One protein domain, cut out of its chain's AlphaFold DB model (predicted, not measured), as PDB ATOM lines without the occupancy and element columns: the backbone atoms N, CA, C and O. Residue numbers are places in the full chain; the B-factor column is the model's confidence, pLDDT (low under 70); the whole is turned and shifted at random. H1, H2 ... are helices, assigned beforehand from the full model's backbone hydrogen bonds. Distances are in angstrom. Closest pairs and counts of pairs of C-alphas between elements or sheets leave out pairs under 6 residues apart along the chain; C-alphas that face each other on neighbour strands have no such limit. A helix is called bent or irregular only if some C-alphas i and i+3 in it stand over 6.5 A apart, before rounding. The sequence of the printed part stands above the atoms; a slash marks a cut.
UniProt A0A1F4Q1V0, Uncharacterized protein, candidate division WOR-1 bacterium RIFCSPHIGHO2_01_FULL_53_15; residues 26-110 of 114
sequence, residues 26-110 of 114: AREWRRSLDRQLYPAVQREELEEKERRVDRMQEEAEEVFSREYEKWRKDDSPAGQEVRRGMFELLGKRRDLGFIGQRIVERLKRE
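What this domain is: This is residues 26 to 110 of the 114 residues of an uncharacterized protein of candidate division WOR-1 bacterium RIFCSPHIGHO2_01_FULL_53_15 (UniProt A0A1F4Q1V0). One long helix, H2, makes the length of this model, and the three shorter helices pack on it: H1 folds back along its earlier part, while at its far end H3 folds back and H4, running the same way as H2, joins them to make a small three-helix group. H1 is apart from H3 and H4 and meets that group through H2 alone, and residues 39 to 45, of which 40 to 45 belong to H2, stick out beyond the rest. The printed part has 85 residues with four named helices, H1, H2, H3 and H4 in chain order, and no named strand; its class is all helix. The whole is loose, with a radius of gyration of the C-alphas of 17.2 A, and its outline is a rod spanning 57 by 22 by 15 A.

Where its parts are: Find C-alpha 26 at (30.066, -78.021, -29.196); from there H1 runs over residues 26 to 34. Next look for C-alpha 40 at (42.138, -87.436, -11.192), where H2 begins; it covers residues 40 to 72 and measures 47.9 A from first to last C-alpha. H2 is irregular, with C-alphas 41 and 44 standing 7.8 A apart. H3 holds residues 77 to 90 and is 20.0 A long. H4 holds residues 98 to 110, is 18.7 A long and ends with C-alpha 110 at (18.329, -53.036, -39.417).

How they stand to each other: Start at H2, the hub, which touches the three other helices. With residues 46 to 57 alone it touches H1; the closest C-alphas, those of Ala 26 and Val 53, are 5.4 A apart. H1 and H2 form a helical hairpin, at a shallow tilt of 16 degrees, opposite ways. At residues 68 to 72 H2 touches H3, with the C-alphas of Trp 71 and Gly 79 closest at 5.3 A. This is a second helical hairpin, at a shallow tilt of 34.6 degrees, only just short of steep. Look at residues 61 to 68 of H2 for the place where it touches H4: Glu 61 and Ile 99 have the closest C-alphas, 6.1 A apart, and the two run the same way at a shallow tilt of 22 degrees. H4 also touches H3, at a steep tilt of 56 degrees, opposite ways, with the C-alphas of Phe 87 and Leu 107 closest at 6.1 A. The helix packing is mostly aligned, with 3 of 4 touching pairs at a shallow tilt. H1 is apart from H3 and from H4. In H1 and H4 every O i to N i+4 pair is within hydrogen-bond range; in H2 27 of 29 are, and in H3 9 of 10.

The domain as a whole: The C-alphas of Val 41 and Pro 77 are the two farthest apart, at 57.4 A. The printed part has no cut. The links H1 to H2 and H2 to H3 are tight, and the link H3 to H4 is short. The mean pLDDT of the printed part is 92.6, and residue 41 is the one printed residue under 70.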
ATOM      1  N   ALA A  26      29.129 -78.397 -30.256       91.69
ATOM      2  CA  ALA A  26      30.066 -78.021 -29.196       91.69
ATOM      3  C   ALA A  26      29.403 -78.053 -27.804       91.69
ATOM      4  O   ALA A  26      29.974 -78.547 -26.833       91.69
ATOM      5  N   ARG A  27      28.156 -77.581 -27.693       90.00
ATOM      6  CA  ARG A  27      27.412 -77.588 -26.422       90.00
ATOM      7  C   ARG A  27      26.978 -78.977 -25.991       90.00
ATOM      8  O   ARG A  27      26.998 -79.266 -24.797       90.00
ATOM      9  N   GLU A  28      26.548 -79.815 -26.924       91.75
ATOM     10  CA  GLU A  28      26.226 -81.206 -26.624       91.75
ATOM     11  C   GLU A  28      27.468 -81.956 -26.146       91.75
ATOM     12  O   GLU A  28      27.408 -82.639 -25.121       91.75
ATOM     13  N   TRP A  29      28.613 -81.728 -26.794       91.06
ATOM     14  CA  TRP A  29      29.875 -82.287 -26.339       91.06
ATOM     15  C   TRP A  29      30.228 -81.795 -24.931       91.06
ATOM     16  O   TRP A  29      30.461 -82.633 -24.063       91.06
ATOM     17  N   ARG A  30      30.141 -80.488 -24.640       92.31
ATOM     18  CA  ARG A  30      30.337 -79.969 -23.270       92.31
ATOM     19  C   ARG A  30      29.469 -80.696 -22.246       92.31
ATOM     20  O   ARG A  30      29.991 -81.252 -21.292       92.31
ATOM     21  N   ARG A  31      28.160 -80.797 -22.501       90.31
ATOM     22  CA  ARG A  31      27.228 -81.513 -21.611       90.31
ATOM     23  C   ARG A  31      27.602 -82.979 -21.422       90.31
ATOM     24  O   ARG A  31      27.320 -83.540 -20.368       90.31
ATOM     25  N   SER A  32      28.156 -83.622 -22.447       89.81
ATOM     26  CA  SER A  32      28.612 -85.009 -22.337       89.81
ATOM     27  C   SER A  32      29.880 -85.133 -21.485       89.81
ATOM     28  O   SER A  32      29.965 -86.077 -20.707       89.81
ATOM     29  N   LEU A  33      30.804 -84.163 -21.562       88.75
ATOM     30  CA  LEU A  33      31.984 -84.087 -20.694       88.75
ATOM     31  C   LEU A  33      31.576 -83.839 -19.239       88.75
ATOM     32  O   LEU A  33      31.984 -84.600 -18.370       88.75
ATOM     33  N   ASP A  34      30.676 -82.880 -18.994       86.44
ATOM     34  CA  ASP A  34      30.181 -82.529 -17.652       86.44
ATOM     35  C   ASP A  34      29.487 -83.704 -16.933       86.44
ATOM     36  O   ASP A  34      29.420 -83.753 -15.706       86.44
ATOM     37  N   ARG A  35      28.921 -84.652 -17.694       87.56
ATOM     38  CA  ARG A  35      28.237 -85.844 -17.162       87.56
ATOM     39  C   ARG A  35      29.180 -87.009 -16.874       87.56
ATOM     40  O   ARG A  35      28.765 -87.963 -16.217       87.56
ATOM     41  N   GLN A  36      30.399 -86.981 -17.402       83.00
ATOM     42  CA  GLN A  36      31.369 -88.056 -17.234       83.00
ATOM     43  C   GLN A  36      32.211 -87.809 -15.980       83.00
ATOM     44  O   GLN A  36      32.722 -86.718 -15.750       83.00
ATOM     45  N   LEU A  37      32.374 -88.847 -15.158       77.31
ATOM     46  CA  LEU A  37      33.295 -88.810 -14.026       77.31
ATOM     47  C   LEU A  37      34.707 -89.100 -14.534       77.31
ATOM     48  O   LEU A  37      35.016 -90.238 -14.883       77.31
ATOM     49  N   TYR A  38      35.554 -88.074 -14.563       74.50
ATOM     50  CA  TYR A  38      36.963 -88.210 -14.923       74.50
ATOM     51  C   TYR A  38      37.811 -88.489 -13.673       74.50
ATOM     52  O   TYR A  38      37.837 -87.669 -12.749       74.50
ATOM     53  N   PRO A  39      38.521 -89.630 -13.608       80.88
ATOM     54  CA  PRO A  39      39.498 -89.883 -12.555       80.88
ATOM     55  C   PRO A  39      40.566 -88.784 -12.520       80.88
ATOM     56  O   PRO A  39      40.944 -88.245 -13.559       80.88
ATOM     57  N   ALA A  40      41.126 -88.492 -11.342       74.31
ATOM     58  CA  ALA A  40      42.138 -87.436 -11.192       74.31
ATOM     59  C   ALA A  40      43.369 -87.623 -12.103       74.31
ATOM     60  O   ALA A  40      43.983 -86.643 -12.514       74.31
ATOM     61  N   VAL A  41      43.691 -88.871 -12.458       68.81
ATOM     62  CA  VAL A  41      44.780 -89.233 -13.381       68.81
ATOM     63  C   VAL A  41      44.509 -88.867 -14.850       68.81
ATOM     64  O   VAL A  41      45.433 -88.898 -15.649       68.81
ATOM     65  N   GLN A  42      43.272 -88.506 -15.209       85.06
ATOM     66  CA  GLN A  42      42.855 -88.101 -16.563       85.06
ATOM     67  C   GLN A  42      42.497 -86.607 -16.651       85.06
ATOM     68  O   GLN A  42      41.852 -86.178 -17.606       85.06
ATOM     69  N   ARG A  43      42.894 -85.792 -15.662       84.56
ATOM     70  CA  ARG A  43      42.593 -84.348 -15.659       84.56
ATOM     71  C   ARG A  43      43.117 -83.629 -16.899       84.56
ATOM     72  O   ARG A  43      42.389 -82.834 -17.473       84.56
ATOM     73  N   GLU A  44      44.328 -83.956 -17.338       88.12
ATOM     74  CA  GLU A  44      44.927 -83.343 -18.529       88.12
ATOM     75  C   GLU A  44      44.121 -83.650 -19.805       88.12
ATOM     76  O   GLU A  44      43.883 -82.761 -20.622       88.12
ATOM     77  N   GLU A  45      43.613 -84.881 -19.935       88.88
ATOM     78  CA  GLU A  45      42.750 -85.286 -21.052       88.88
ATOM     79  C   GLU A  45      41.401 -84.548 -21.023       88.88
ATOM     80  O   GLU A  45      40.894 -84.127 -22.067       88.88
ATOM     81  N   LEU A  46      40.811 -84.366 -19.835       89.06
ATOM     82  CA  LEU A  46      39.591 -83.575 -19.672       89.06
ATOM     83  C   LEU A  46      39.826 -82.113 -20.073       89.06
ATOM     84  O   LEU A  46      39.073 -81.583 -20.886       89.06
ATOM     85  N   GLU A  47      40.898 -81.489 -19.583       90.75
ATOM     86  CA  GLU A  47      41.253 -80.106 -19.923       90.75
ATOM     87  C   GLU A  47      41.510 -79.925 -21.428       90.75
ATOM     88  O   GLU A  47      41.200 -78.879 -22.003       90.75
ATOM     89  N   GLU A  48      42.093 -80.918 -22.105       93.19
ATOM     90  CA  GLU A  48      42.264 -80.885 -23.559       93.19
ATOM     91  C   GLU A  48      40.918 -80.959 -24.296       93.19
ATOM     92  O   GLU A  48      40.682 -80.199 -25.244       93.19
ATOM     93  N   LYS A  49      40.010 -81.835 -23.850       92.06
ATOM     94  CA  LYS A  49      38.656 -81.957 -24.410       92.06
ATOM     95  C   LYS A  49      37.844 -80.681 -24.196       92.06
ATOM     96  O   LYS A  49      37.206 -80.211 -25.136       92.06
ATOM     97  N   GLU A  50      37.902 -80.086 -23.009       92.62
ATOM     98  CA  GLU A  50      37.233 -78.817 -22.703       92.62
ATOM     99  C   GLU A  50      37.748 -77.683 -23.593       92.62
ATOM    100  O   GLU A  50      36.937 -77.021 -24.249       92.62
ATOM    101  N   ARG A  51      39.079 -77.545 -23.720       94.38
ATOM    102  CA  ARG A  51      39.719 -76.588 -24.638       94.38
ATOM    103  C   ARG A  51      39.304 -76.812 -26.086       94.38
ATOM    104  O   ARG A  51      39.103 -75.857 -26.832       94.38
ATOM    105  N   ARG A  52      39.171 -78.068 -26.517       94.06
ATOM    106  CA  ARG A  52      38.699 -78.381 -27.870       94.06
ATOM    107  C   ARG A  52      37.257 -77.927 -28.080       94.06
ATOM    108  O   ARG A  52      36.952 -77.407 -29.148       94.06
ATOM    109  N   VAL A  53      36.397 -78.083 -27.078       93.88
ATOM    110  CA  VAL A  53      35.023 -77.577 -27.148       93.88
ATOM    111  C   VAL A  53      34.989 -76.047 -27.197       93.88
ATOM    112  O   VAL A  53      34.181 -75.505 -27.950       93.88
ATOM    113  N   ASP A  54      35.852 -75.350 -26.450       93.44
ATOM    114  CA  ASP A  54      35.954 -73.884 -26.536       93.44
ATOM    115  C   ASP A  54      36.364 -73.442 -27.941       93.44
ATOM    116  O   ASP A  54      35.653 -72.645 -28.550       93.44
ATOM    117  N   ARG A  55      37.408 -74.059 -28.514       94.94
ATOM    118  CA  ARG A  55      37.834 -73.782 -29.897       94.94
ATOM    119  C   ARG A  55      36.710 -73.980 -30.910       94.94
ATOM    120  O   ARG A  55      36.522 -73.143 -31.778       94.94
ATOM    121  N   MET A  56      35.908 -75.038 -30.780       94.31
ATOM    122  CA  MET A  56      34.760 -75.247 -31.674       94.31
ATOM    123  C   MET A  56      33.703 -74.141 -31.554       94.31
ATOM    124  O   MET A  56      33.046 -73.805 -32.540       94.31
ATOM    125  N   GLN A  57      33.490 -73.588 -30.354       94.06
ATOM    126  CA  GLN A  57      32.569 -72.461 -30.178       94.06
ATOM    127  C   GLN A  57      33.134 -71.178 -30.791       94.06
ATOM    128  O   GLN A  57      32.377 -70.443 -31.424       94.06
ATOM    129  N   GLU A  58      34.433 -70.936 -30.622       94.62
ATOM    130  CA  GLU A  58      35.149 -69.805 -31.216       94.62
ATOM    131  C   GLU A  58      35.126 -69.878 -32.746       94.62
ATOM    132  O   GLU A  58      34.672 -68.936 -33.388       94.62
ATOM    133  N   GLU A  59      35.484 -71.023 -33.334       95.75
ATOM    134  CA  GLU A  59      35.453 -71.259 -34.783       95.75
ATOM    135  C   GLU A  59      34.057 -71.007 -35.372       95.75
ATOM    136  O   GLU A  59      33.919 -70.335 -36.397       95.75
ATOM    137  N   ALA A  60      33.000 -71.476 -34.699       95.69
ATOM    138  CA  ALA A  60      31.630 -71.220 -35.131       95.69
ATOM    139  C   ALA A  60      31.298 -69.716 -35.128       95.69
ATOM    140  O   ALA A  60      30.631 -69.222 -36.041       95.69
ATOM    141  N   GLU A  61      31.749 -68.973 -34.112       95.69
ATOM    142  CA  GLU A  61      31.573 -67.519 -34.041       95.69
ATOM    143  C   GLU A  61      32.386 -66.781 -35.114       95.69
ATOM    144  O   GLU A  61      31.860 -65.858 -35.740       95.69
ATOM    145  N   GLU A  62      33.622 -67.201 -35.377       96.62
ATOM    146  CA  GLU A  62      34.488 -66.618 -36.405       96.62
ATOM    147  C   GLU A  62      33.927 -66.812 -37.813       96.62
ATOM    148  O   GLU A  62      33.819 -65.845 -38.576       96.62
ATOM    149  N   VAL A  63      33.520 -68.038 -38.154       96.81
ATOM    150  CA  VAL A  63      32.929 -68.351 -39.462       96.81
ATOM    151  C   VAL A  63      31.650 -67.548 -39.665       96.81
ATOM    152  O   VAL A  63      31.495 -66.896 -40.699       96.81
ATOM    153  N   PHE A  64      30.764 -67.527 -38.665       97.25
ATOM    154  CA  PHE A  64      29.525 -66.759 -38.747       97.25
ATOM    155  C   PHE A  64      29.784 -65.256 -38.899       97.25
ATOM    156  O   PHE A  64      29.169 -64.603 -39.743       97.25
ATOM    157  N   SER A  65      30.728 -64.707 -38.131       97.44
ATOM    158  CA  SER A  65      31.132 -63.302 -38.222       97.44
ATOM    159  C   SER A  65      31.668 -62.947 -39.605       97.44
ATOM    160  O   SER A  65      31.276 -61.932 -40.182       97.44
ATOM    161  N   ARG A  66      32.516 -63.807 -40.178       98.06
ATOM    162  CA  ARG A  66      33.082 -63.615 -41.516       98.06
ATOM    163  C   ARG A  66      32.006 -63.622 -42.598       98.06
ATOM    164  O   ARG A  66      32.019 -62.741 -43.455       98.06
ATOM    165  N   GLU A  67      31.081 -64.581 -42.556       98.06
ATOM    166  CA  GLU A  67      29.958 -64.640 -43.501       98.06
ATOM    167  C   GLU A  67      29.062 -63.405 -43.372       98.06
ATOM    168  O   GLU A  67      28.735 -62.762 -44.368       98.06
ATOM    169  N   TYR A  68      28.716 -63.012 -42.145       97.44
ATOM    170  CA  TYR A  68      27.941 -61.799 -41.918       97.44
ATOM    171  C   TYR A  68      28.656 -60.550 -42.450       97.44
ATOM    172  O   TYR A  68      28.041 -59.768 -43.167       97.44
ATOM    173  N   GLU A  69      29.945 -60.347 -42.156       97.69
ATOM    174  CA  GLU A  69      30.687 -59.165 -42.621       97.69
ATOM    175  C   GLU A  69      30.890 -59.151 -44.143       97.69
ATOM    176  O   GLU A  69      30.902 -58.074 -44.740       97.69
ATOM    177  N   LYS A  70      30.995 -60.318 -44.792       97.19
ATOM    178  CA  LYS A  70      30.961 -60.432 -46.258       97.19
ATOM    179  C   LYS A  70      29.651 -59.867 -46.803       97.19
ATOM    180  O   LYS A  70      29.682 -58.962 -47.632       97.19
ATOM    181  N   TRP A  71      28.516 -60.355 -46.305       96.69
ATOM    182  CA  TRP A  71      27.201 -59.932 -46.790       96.69
ATOM    183  C   TRP A  71      26.817 -58.531 -46.340       96.69
ATOM    184  O   TRP A  71      26.076 -57.858 -47.034       96.69
ATOM    185  N   ARG A  72      27.332 -58.050 -45.210       95.56
ATOM    186  CA  ARG A  72      27.142 -56.673 -44.737       95.56
ATOM    187  C   ARG A  72      27.771 -55.636 -45.664       95.56
ATOM    188  O   ARG A  72      27.259 -54.530 -45.737       95.56
ATOM    189  N   LYS A  73      28.877 -55.976 -46.329       96.31
ATOM    190  CA  LYS A  73      29.543 -55.103 -47.311       96.31
ATOM    191  C   LYS A  73      28.876 -55.135 -48.688       96.31
ATOM    192  O   LYS A  73      29.268 -54.367 -49.559       96.31
ATOM    193  N   ASP A  74      27.922 -56.040 -48.887       95.12
ATOM    194  CA  ASP A  74      27.118 -56.124 -50.096       95.12
ATOM    195  C   ASP A  74      25.826 -55.312 -49.907       95.12
ATOM    196  O   ASP A  74      24.898 -55.721 -49.196       95.12
ATOM    197  N   ASP A  75      25.795 -54.133 -50.533       93.19
ATOM    198  CA  ASP A  75      24.660 -53.203 -50.499       93.19
ATOM    199  C   ASP A  75      23.556 -53.563 -51.511       93.19
ATOM    200  O   ASP A  75      22.537 -52.871 -51.594       93.19
ATOM    201  N   SER A  76      23.722 -54.643 -52.283       95.44
ATOM    202  CA  SER A  76      22.696 -55.101 -53.217       95.44
ATOM    203  C   SER A  76      21.431 -55.590 -52.489       95.44
ATOM    204  O   SER A  76      21.487 -56.004 -51.323       95.44
ATOM    205  N   PRO A  77      20.274 -55.630 -53.179       95.12
ATOM    206  CA  PRO A  77      19.068 -56.261 -52.639       95.12
ATOM    207  C   PRO A  77      19.298 -57.720 -52.217       95.12
ATOM    208  O   PRO A  77      18.727 -58.176 -51.230       95.12
ATOM    209  N   ALA A  78      20.178 -58.437 -52.922       93.88
ATOM    210  CA  ALA A  78      20.540 -59.807 -52.581       93.88
ATOM    211  C   ALA A  78      21.234 -59.866 -51.211       93.88
ATOM    212  O   ALA A  78      20.822 -60.643 -50.353       93.88
ATOM    213  N   GLY A  79      22.230 -59.005 -50.968       95.62
ATOM    214  CA  GLY A  79      22.928 -58.928 -49.682       95.62
ATOM    215  C   GLY A  79      21.994 -58.617 -48.508       95.62
ATOM    216  O   GLY A  79      22.101 -59.242 -47.449       95.62
ATOM    217  N   GLN A  80      21.024 -57.718 -48.707       96.00
ATOM    218  CA  GLN A  80      19.982 -57.429 -47.712       96.00
ATOM    219  C   GLN A  80      19.122 -58.664 -47.406       96.00
ATOM    220  O   GLN A  80      18.905 -58.987 -46.237       96.00
ATOM    221  N   GLU A  81      18.684 -59.394 -48.433       96.88
ATOM    222  CA  GLU A  81      17.865 -60.600 -48.274       96.88
ATOM    223  C   GLU A  81      18.622 -61.758 -47.603       96.88
ATOM    224  O   GLU A  81      18.045 -62.473 -46.779       96.88
ATOM    225  N   VAL A  82      19.934 -61.900 -47.840       97.88
ATOM    226  CA  VAL A  82      20.768 -62.844 -47.070       97.88
ATOM    227  C   VAL A  82      20.758 -62.476 -45.585       97.88
ATOM    228  O   VAL A  82      20.470 -63.320 -44.730       97.88
ATOM    229  N   ARG A  83      21.044 -61.212 -45.244       97.56
ATOM    230  CA  ARG A  83      21.062 -60.751 -43.843       97.56
ATOM    231  C   ARG A  83      19.697 -60.912 -43.176       97.56
ATOM    232  O   ARG A  83      19.622 -61.331 -42.018       97.56
ATOM    233  N   ARG A  84      18.615 -60.669 -43.918       96.56
ATOM    234  CA  ARG A  84      17.245 -60.919 -43.467       96.56
ATOM    235  C   ARG A  84      17.000 -62.401 -43.182       96.56
ATOM    236  O   ARG A  84      16.505 -62.727 -42.105       96.56
ATOM    237  N   GLY A  85      17.427 -63.300 -44.069       97.12
ATOM    238  CA  GLY A  85      17.345 -64.750 -43.858       97.12
ATOM    239  C   GLY A  85      18.102 -65.222 -42.608       97.12
ATOM    240  O   GLY A  85      17.597 -66.059 -41.856       97.12
ATOM    241  N   MET A  86      19.274 -64.638 -42.317       97.56
ATOM    242  CA  MET A  86      19.979 -64.885 -41.049       97.56
ATOM    243  C   MET A  86      19.139 -64.425 -39.848       97.56
ATOM    244  O   MET A  86      19.006 -65.146 -38.853       97.56
ATOM    245  N   PHE A  87      18.565 -63.222 -39.934       96.69
ATOM    246  CA  PHE A  87      17.771 -62.629 -38.863       96.69
ATOM    247  C   PHE A  87      16.495 -63.422 -38.555       96.69
ATOM    248  O   PHE A  87      16.162 -63.593 -37.383       96.69
ATOM    249  N   GLU A  88      15.816 -63.970 -39.561       95.88
ATOM    250  CA  GLU A  88      14.615 -64.795 -39.365       95.88
ATOM    251  C   GLU A  88      14.865 -65.989 -38.435       95.88
ATOM    252  O   GLU A  88      14.038 -66.294 -37.570       95.88
ATOM    253  N   LEU A  89      16.020 -66.648 -38.572       95.25
ATOM    254  CA  LEU A  89      16.364 -67.816 -37.759       95.25
ATOM    255  C   LEU A  89      17.003 -67.459 -36.416       95.25
ATOM    256  O   LEU A  89      16.817 -68.181 -35.431       95.25
ATOM    257  N   LEU A  90      17.773 -66.371 -36.362       95.88
ATOM    258  CA  LEU A  90      18.577 -66.025 -35.188       95.88
ATOM    259  C   LEU A  90      17.934 -64.953 -34.298       95.88
ATOM    260  O   LEU A  90      18.211 -64.907 -33.103       95.88
ATOM    261  N   GLY A  91      17.029 -64.132 -34.828       92.25
ATOM    262  CA  GLY A  91      16.478 -62.946 -34.164       92.25
ATOM    263  C   GLY A  91      15.786 -63.209 -32.826       92.25
ATOM    264  O   GLY A  91      15.800 -62.358 -31.931       92.25
ATOM    265  N   LYS A  92      15.212 -64.406 -32.659       91.06
ATOM    266  CA  LYS A  92      14.499 -64.834 -31.441       91.06
ATOM    267  C   LYS A  92      15.334 -65.743 -30.530       91.06
ATOM    268  O   LYS A  92      14.874 -66.101 -29.446       91.06
ATOM    269  N   ARG A  93      16.541 -66.132 -30.951       91.94
ATOM    270  CA  ARG A  93      17.417 -67.026 -30.185       91.94
ATOM    271  C   ARG A  93      18.017 -66.284 -28.991       91.94
ATOM    272  O   ARG A  93      18.402 -65.123 -29.097       91.94
ATOM    273  N   ARG A  94      18.116 -66.978 -27.855       87.19
ATOM    274  CA  ARG A  94      18.753 -66.476 -26.619       87.19
ATOM    275  C   ARG A  94      20.055 -67.194 -26.286       87.19
ATOM    276  O   ARG A  94      20.733 -66.857 -25.328       87.19
ATOM    277  N   ASP A  95      20.377 -68.217 -27.056       88.19
ATOM    278  CA  ASP A  95      21.394 -69.203 -26.737       88.19
ATOM    279  C   ASP A  95      22.615 -69.101 -27.674       88.19
ATOM    280  O   ASP A  95      23.445 -70.010 -27.753       88.19
ATOM    281  N   LEU A  96      22.729 -67.959 -28.355       92.62
ATOM    282  CA  LEU A  96      23.838 -67.607 -29.230       92.62
ATOM    283  C   LEU A  96      25.084 -67.231 -28.426       92.62
ATOM    284  O   LEU A  96      25.021 -66.932 -27.232       92.62
ATOM    285  N   GLY A  97      26.212 -67.259 -29.120       91.81
ATOM    286  CA  GLY A  97      27.501 -66.783 -28.643       91.81
ATOM    287  C   GLY A  97      27.589 -65.277 -28.532       91.81
ATOM    288  O   GLY A  97      26.691 -64.584 -29.005       91.81
ATOM    289  N   PHE A  98      28.660 -64.756 -27.937       93.56
ATOM    290  CA  PHE A  98      28.799 -63.311 -27.745       93.56
ATOM    291  C   PHE A  98      28.781 -62.571 -29.088       93.56
ATOM    292  O   PHE A  98      27.995 -61.638 -29.276       93.56
ATOM    293  N   ILE A  99      29.571 -63.030 -30.064       94.56
ATOM    294  CA  ILE A  99      29.594 -62.433 -31.403       94.56
ATOM    295  C   ILE A  99      28.255 -62.638 -32.115       94.56
ATOM    296  O   ILE A  99      27.707 -61.692 -32.685       94.56
ATOM    297  N   GLY A 100      27.675 -63.837 -32.011       94.94
ATOM    298  CA  GLY A 100      26.361 -64.142 -32.580       94.94
ATOM    299  C   GLY A 100      25.254 -63.218 -32.060       94.94
ATOM    300  O   GLY A 100      24.459 -62.707 -32.847       94.94
ATOM    301  N   GLN A 101      25.234 -62.937 -30.753       96.12
ATOM    302  CA  GLN A 101      24.298 -61.993 -30.136       96.12
ATOM    303  C   GLN A 101      24.499 -60.576 -30.675       96.12
ATOM    304  O   GLN A 101      23.528 -59.950 -31.097       96.12
ATOM    305  N   ARG A 102      25.745 -60.087 -30.743       96.69
ATOM    306  CA  ARG A 102      26.040 -58.745 -31.275       96.69
ATOM    307  C   ARG A 102      25.627 -58.582 -32.736       96.69
ATOM    308  O   ARG A 102      25.134 -57.520 -33.112       96.69
ATOM    309  N   ILE A 103      25.825 -59.609 -33.561       96.88
ATOM    310  CA  ILE A 103      25.373 -59.609 -34.959       96.88
ATOM    311  C   ILE A 103      23.847 -59.557 -35.013       96.88
ATOM    312  O   ILE A 103      23.288 -58.711 -35.706       96.88
ATOM    313  N   VAL A 104      23.159 -60.390 -34.228       96.12
ATOM    314  CA  VAL A 104      21.692 -60.374 -34.167       96.12
ATOM    315  C   VAL A 104      21.149 -59.035 -33.679       96.12
ATOM    316  O   VAL A 104      20.148 -58.569 -34.209       96.12
ATOM    317  N   GLU A 105      21.786 -58.382 -32.712       95.44
ATOM    318  CA  GLU A 105      21.394 -57.037 -32.282       95.44
ATOM    319  C   GLU A 105      21.514 -56.001 -33.402       95.44
ATOM    320  O   GLU A 105      20.646 -55.137 -33.525       95.44
ATOM    321  N   ARG A 106      22.553 -56.087 -34.241       95.19
ATOM    322  CA  ARG A 106      22.679 -55.229 -35.429       95.19
ATOM    323  C   ARG A 106      21.563 -55.512 -36.430       95.19
ATOM    324  O   ARG A 106      20.884 -54.577 -36.836       95.19
ATOM    325  N   LEU A 107      21.318 -56.786 -36.733       94.94
ATOM    326  CA  LEU A 107      20.232 -57.214 -37.619       94.94
ATOM    327  C   LEU A 107      18.852 -56.766 -37.102       94.94
ATOM    328  O   LEU A 107      18.013 -56.333 -37.884       94.94
ATOM    329  N   LYS A 108      18.620 -56.798 -35.782       94.25
ATOM    330  CA  LYS A 108      17.389 -56.268 -35.165       94.25
ATOM    331  C   LYS A 108      17.196 -54.791 -35.470       94.25
ATOM    332  O   LYS A 108      16.095 -54.409 -35.841       94.25
ATOM    333  N   ARG A 109      18.249 -53.984 -35.312       93.12
ATOM    334  CA  ARG A 109      18.213 -52.541 -35.605       93.12
ATOM    335  C   ARG A 109      18.015 -52.255 -37.094       93.12
ATOM    336  O   ARG A 109      17.449 -51.226 -37.425       93.12
ATOM    337  N   GLU A 110      18.492 -53.144 -37.963       91.94
ATOM    338  CA  GLU A 110      18.329 -53.036 -39.417       91.94
ATOM    339  C   GLU A 110      16.897 -53.379 -39.863       91.94
ATOM    340  O   GLU A 110      16.325 -52.662 -40.677       91.94
TER     341      GLU A 110